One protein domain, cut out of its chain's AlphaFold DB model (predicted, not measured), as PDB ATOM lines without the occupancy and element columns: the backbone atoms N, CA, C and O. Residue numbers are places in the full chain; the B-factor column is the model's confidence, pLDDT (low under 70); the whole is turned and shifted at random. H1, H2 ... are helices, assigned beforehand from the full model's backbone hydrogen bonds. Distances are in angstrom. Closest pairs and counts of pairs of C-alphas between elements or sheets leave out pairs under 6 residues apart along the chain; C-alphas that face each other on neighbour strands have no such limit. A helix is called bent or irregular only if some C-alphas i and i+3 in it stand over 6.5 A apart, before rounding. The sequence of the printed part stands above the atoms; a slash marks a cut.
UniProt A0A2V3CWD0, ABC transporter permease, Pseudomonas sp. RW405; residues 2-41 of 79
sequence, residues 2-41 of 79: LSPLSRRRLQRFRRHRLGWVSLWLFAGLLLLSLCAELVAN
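AT A GLANCE: This is residues 2 to 41 of the 79 residues of the protein "ABC transporter permease" of Pseudomonas sp. RW405 (UniProt A0A2V3CWD0). Two helices meet at their ends in an open L: H1 makes the shorter arm, H2 the longer one, and the corner is at His 16. A short third helix, H3, follows at the far end of H2 and prolongs that arm, and no other part fills the angle of the L. The printed part has 40 residues with three named helices, in the order H1, H2, H3, and no named strand; the class is all helix. The whole is extended, with a radius of gyration of the C-alphas of 14.6 A, and its C-alphas span 45 by 22 by 6 A along the three main axes.

HOW THE PARTS SIT: The first named helix is H1, residues 4 to 15, and a tight link of one residue, His 16, joins it to H2, residues 17 to 34. H1 and H2 only just touch, with 3 pairs of C-alphas within 8 A, and they touch only at the corner by their link. The closest C-alphas of the two are those of Arg 14 and Trp 20, 5.8 A apart. H1 touches H2 with residues 13 to 14 alone, and H2 touches H1 with residues 19 to 20 alone. Their lines are about perpendicular, at 87 degrees, and their centres are 18.4 A apart. A second tight link, Cys 35, joins H2 to H3, residues 36 to 39. H2 and H3 meet only through their link; they are near each other, with 5 pairs of C-alphas within 10 A. H1 and H3 are apart. In H1 and H2 every O i to N i+4 pair is within hydrogen-bond range; H3, with 4 residues, is too short for such a pair, and its one O i to N i+3 pair is within range.

IN THESE COORDINATES: H1 runs from C-alpha 4 at (5.482, -16.525, 15.904) to Arg 15, 16.9 A from first to last C-alpha. H2, the longest helix with 18 residues, begins with C-alpha 17 at (19.625, 0.390, 17.865) and measures 25.7 A from first to last C-alpha. H3 runs from Ala 36 to C-alpha 39 at (46.067, -13.120, 20.223), 4.9 A from first to last C-alpha. No helix is bent.

THE WHOLE: The two C-alphas farthest apart are those of Pro 4 and Asn 41, at 45.0 A. Residues 2 to 12, 15 to 22 and 24 to 41 stand free. The printed part has no cut and no long link. The mean pLDDT of the printed part is 87.1, and no printed residue is under 70; the mean is 86 in H1, 92 in H2 and 75 in H3.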
ATOM      1  N   LEU A   2      11.105 -21.146  14.381       75.75
ATOM      2  CA  LEU A   2      10.881 -20.100  15.397       75.75
ATOM      3  C   LEU A   2       9.382 -19.829  15.569       75.75
ATOM      4  O   LEU A   2       8.717 -19.498  14.582       75.75
ATOM      5  N   SER A   3       8.885 -19.920  16.806       88.75
ATOM      6  CA  SER A   3       7.494 -19.597  17.132       88.75
ATOM      7  C   SER A   3       7.156 -18.150  16.715       88.75
ATOM      8  O   SER A   3       8.033 -17.273  16.716       88.75
ATOM      9  N   PRO A   4       5.897 -17.859  16.350       85.81
ATOM     10  CA  PRO A   4       5.482 -16.525  15.904       85.81
ATOM     11  C   PRO A   4       5.746 -15.432  16.954       85.81
ATOM     12  O   PRO A   4       6.069 -14.296  16.602       85.81
ATOM     13  N   LEU A   5       5.702 -15.781  18.244       87.06
ATOM     14  CA  LEU A   5       6.055 -14.884  19.348       87.06
ATOM     15  C   LEU A   5       7.554 -14.550  19.365       87.06
ATOM     16  O   LEU A   5       7.923 -13.379  19.493       87.06
ATOM     17  N   SER A   6       8.424 -15.545  19.166       86.38
ATOM     18  CA  SER A   6       9.876 -15.339  19.095       86.38
ATOM     19  C   SER A   6      10.277 -14.483  17.891       86.38
ATOM     20  O   SER A   6      11.145 -13.620  18.012       86.38
ATOM     21  N   ARG A   7       9.595 -14.637  16.746       86.31
ATOM     22  CA  ARG A   7       9.817 -13.792  15.557       86.31
ATOM     23  C   ARG A   7       9.499 -12.318  15.823       86.31
ATOM     24  O   ARG A   7      10.298 -11.454  15.470       86.31
ATOM     25  N   ARG A   8       8.376 -12.027  16.492       87.81
ATOM     26  CA  ARG A   8       7.990 -10.651  16.860       87.81
ATOM     27  C   ARG A   8       8.983 -10.017  17.837       87.81
ATOM     28  O   ARG A   8       9.346  -8.853  17.673       87.81
ATOM     29  N   ARG A   9       9.469 -10.782  18.821       87.69
ATOM     30  CA  ARG A   9      10.508 -10.320  19.758       87.69
ATOM     31  C   ARG A   9      11.819 -10.002  19.039       87.69
ATOM     32  O   ARG A   9      12.383  -8.942  19.282       87.69
ATOM     33  N   LEU A  10      12.251 -10.852  18.104       83.75
ATOM     34  CA  LEU A  10      13.465 -10.622  17.311       83.75
ATOM     35  C   LEU A  10      13.358  -9.367  16.432       83.75
ATOM     36  O   LEU A  10      14.303  -8.588  16.353       83.75
ATOM     37  N   GLN A  11      12.201  -9.137  15.806       85.88
ATOM     38  CA  GLN A  11      11.948  -7.913  15.038       85.88
ATOM     39  C   GLN A  11      11.980  -6.664  15.929       85.88
ATOM     40  O   GLN A  11      12.593  -5.664  15.559       85.88
ATOM     41  N   ARG A  12      11.374  -6.723  17.125       85.56
ATOM     42  CA  ARG A  12      11.413  -5.619  18.101       85.56
ATOM     43  C   ARG A  12      12.839  -5.359  18.604       85.56
ATOM     44  O   ARG A  12      13.233  -4.203  18.705       85.56
ATOM     45  N   PHE A  13      13.619  -6.412  18.842       85.94
ATOM     46  CA  PHE A  13      15.020  -6.323  19.255       85.94
ATOM     47  C   PHE A  13      15.910  -5.693  18.173       85.94
ATOM     48  O   PHE A  13      16.631  -4.744  18.457       85.94
ATOM     49  N   ARG A  14      15.794  -6.136  16.911       82.75
ATOM     50  CA  ARG A  14      16.534  -5.554  15.773       82.75
ATOM     51  C   ARG A  14      16.219  -4.075  15.537       82.75
ATOM     52  O   ARG A  14      17.061  -3.339  15.041       82.75
ATOM     53  N   ARG A  15      15.009  -3.633  15.890       88.06
ATOM     54  CA  ARG A  15      14.581  -2.233  15.770       88.06
ATOM     55  C   ARG A  15      15.167  -1.339  16.874       88.06
ATOM     56  O   ARG A  15      15.205  -0.123  16.706       88.06
ATOM     57  N   HIS A  16      15.650  -1.920  17.974       89.81
ATOM     58  CA  HIS A  16      16.313  -1.196  19.054       89.81
ATOM     59  C   HIS A  16      17.811  -1.044  18.755       89.81
ATOM     60  O   HIS A  16      18.589  -1.977  18.956       89.81
ATOM     61  N   ARG A  17      18.232   0.144  18.291       84.19
ATOM     62  CA  ARG A  17      19.625   0.390  17.865       84.19
ATOM     63  C   ARG A  17      20.647   0.049  18.955       84.19
ATOM     64  O   ARG A  17      21.599  -0.663  18.669       84.19
ATOM     65  N   LEU A  18      20.414   0.469  20.202       89.75
ATOM     66  CA  LEU A  18      21.325   0.188  21.324       89.75
ATOM     67  C   LEU A  18      21.430  -1.310  21.642       89.75
ATOM     68  O   LEU A  18      22.517  -1.794  21.929       89.75
ATOM     69  N   GLY A  19      20.319  -2.050  21.543       88.56
ATOM     70  CA  GLY A  19      20.302  -3.493  21.826       88.56
ATOM     71  C   GLY A  19      20.989  -4.302  20.728       88.56
ATOM     72  O   GLY A  19      21.681  -5.278  20.998       88.56
ATOM     73  N   TRP A  20      20.848  -3.864  19.476       90.38
ATOM     74  CA  TRP A  20      21.558  -4.467  18.355       90.38
ATOM     75  C   TRP A  20      23.064  -4.197  18.425       90.38
ATOM     76  O   TRP A  20      23.855  -5.116  18.236       90.38
ATOM     77  N   VAL A  21      23.465  -2.967  18.759       93.25
ATOM     78  CA  VAL A  21      24.879  -2.608  18.949       93.25
ATOM     79  C   VAL A  21      25.491  -3.386  20.111       93.25
ATOM     80  O   VAL A  21      26.566  -3.954  19.946       93.25
ATOM     81  N   SER A  22      24.810  -3.478  21.261       93.25
ATOM     82  CA  SER A  22      25.333  -4.219  22.415       93.25
ATOM     83  C   SER A  22      25.481  -5.712  22.124       93.25
ATOM     84  O   SER A  22      26.443  -6.316  22.585       93.25
ATOM     85  N   LEU A  23      24.575  -6.305  21.333       93.69
ATOM     86  CA  LEU A  23      24.716  -7.689  20.874       93.69
ATOM     87  C   LEU A  23      26.003  -7.871  20.070       93.69
ATOM     88  O   LEU A  23      26.746  -8.808  20.337       93.69
ATOM     89  N   TRP A  24      26.267  -6.994  19.099       94.25
ATOM     90  CA  TRP A  24      27.472  -7.090  18.275       94.25
ATOM     91  C   TRP A  24      28.746  -6.814  19.063       94.25
ATOM     92  O   TRP A  24      29.733  -7.514  18.869       94.25
ATOM     93  N   LEU A  25      28.717  -5.850  19.984       95.38
ATOM     94  CA  LEU A  25      29.849  -5.560  20.858       95.38
ATOM     95  C   LEU A  25      30.153  -6.751  21.774       95.38
ATOM     96  O   LEU A  25      31.296  -7.189  21.851       95.38
ATOM     97  N   PHE A  26      29.127  -7.329  22.402       96.00
ATOM     98  CA  PHE A  26      29.277  -8.533  23.214       96.00
ATOM     99  C   PHE A  26      29.757  -9.728  22.386       96.00
ATOM    100  O   PHE A  26      30.681 -10.417  22.798       96.00
ATOM    101  N   ALA A  27      29.176  -9.962  21.206       95.94
ATOM    102  CA  ALA A  27      29.592 -11.042  20.316       95.94
ATOM    103  C   ALA A  27      31.047 -10.872  19.851       95.94
ATOM    104  O   ALA A  27      31.786 -11.850  19.809       95.94
ATOM    105  N   GLY A  28      31.472  -9.640  19.554       95.56
ATOM    106  CA  GLY A  28      32.856  -9.317  19.215       95.56
ATOM    107  C   GLY A  28      33.811  -9.598  20.373       95.56
ATOM    108  O   GLY A  28      34.800 -10.298  20.184       95.56
ATOM    109  N   LEU A  29      33.489  -9.131  21.583       94.56
ATOM    110  CA  LEU A  29      34.284  -9.406  22.787       94.56
ATOM    111  C   LEU A  29      34.343 -10.902  23.115       94.56
ATOM    112  O   LEU A  29      35.402 -11.415  23.463       94.56
ATOM    113  N   LEU A  30      33.224 -11.613  22.975       94.38
ATOM    114  CA  LEU A  30      33.156 -13.056  23.182       94.38
ATOM    115  C   LEU A  30      34.033 -13.801  22.171       94.38
ATOM    116  O   LEU A  30      34.793 -14.682  22.559       94.38
ATOM    117  N   LEU A  31      33.959 -13.437  20.888       92.88
ATOM    118  CA  LEU A  31      34.772 -14.053  19.842       92.88
ATOM    119  C   LEU A  31      36.265 -13.767  20.051       92.88
ATOM    120  O   LEU A  31      37.082 -14.675  19.925       92.88
ATOM    121  N   LEU A  32      36.616 -12.536  20.431       90.12
ATOM    122  CA  LEU A  32      37.985 -12.173  20.800       90.12
ATOM    123  C   LEU A  32      38.482 -12.972  22.008       90.12
ATOM    124  O   LEU A  32      39.627 -13.402  22.004       90.12
ATOM    125  N   SER A  33      37.626 -13.207  23.006       89.19
ATOM    126  CA  SER A  33      37.953 -14.031  24.176       89.19
ATOM    127  C   SER A  33      38.190 -15.498  23.799       89.19
ATOM    128  O   SER A  33      39.161 -16.103  24.239       89.19
ATOM    129  N   LEU A  34      37.369 -16.062  22.906       88.12
ATOM    130  CA  LEU A  34      37.570 -17.423  22.390       88.12
ATOM    131  C   LEU A  34      38.864 -17.552  21.576       88.12
ATOM    132  O   LEU A  34      39.535 -18.577  21.640       88.12
ATOM    133  N   CYS A  35      39.231 -16.514  20.827       84.88
ATOM    134  CA  CYS A  35      40.491 -16.447  20.090       84.88
ATOM    135  C   CYS A  35      41.634 -15.826  20.910       84.88
ATOM    136  O   CYS A  35      42.689 -15.535  20.343       84.88
ATOM    137  N   ALA A  36      41.465 -15.625  22.221       81.25
ATOM    138  CA  ALA A  36      42.473 -14.965  23.044       81.25
ATOM    139  C   ALA A  36      43.774 -15.766  23.083       81.25
ATOM    140  O   ALA A  36      44.840 -15.174  23.089       81.25
ATOM    141  N   GLU A  37      43.711 -17.093  23.006       71.69
ATOM    142  CA  GLU A  37      44.904 -17.945  22.957       71.69
ATOM    143  C   GLU A  37      45.710 -17.775  21.651       71.69
ATOM    144  O   GLU A  37      46.911 -18.032  21.622       71.69
ATOM    145  N   LEU A  38      45.084 -17.272  20.576       75.88
ATOM    146  CA  LEU A  38      45.778 -16.869  19.346       75.88
ATOM    147  C   LEU A  38      46.374 -15.460  19.464       75.88
ATOM    148  O   LEU A  38      47.468 -15.214  18.966       75.88
ATOM    149  N   VAL A  39      45.656 -14.531  20.101       72.56
ATOM    150  CA  VAL A  39      46.067 -13.120  20.223       72.56
ATOM    151  C   VAL A  39      47.121 -12.918  21.318       72.56
ATOM    152  O   VAL A  39      48.057 -12.147  21.141       72.56
ATOM    153  N   ALA A  40      46.985 -13.627  22.434       74.00
ATOM    154  CA  ALA A  40      47.848 -13.586  23.610       74.00
ATOM    155  C   ALA A  40      48.719 -14.847  23.710       74.00
ATOM    156  O   ALA A  40      48.991 -15.340  24.803       74.00
ATOM    157  N   ASN A  41      49.128 -15.402  22.568       78.12
ATOM    158  CA  ASN A  41      50.030 -16.542  22.566       78.12
ATOM    159  C   ASN A  41      51.409 -16.111  23.091       78.12
ATOM    160  O   ASN A  41      51.954 -15.097  22.657       78.12
TER     161      ASN A  41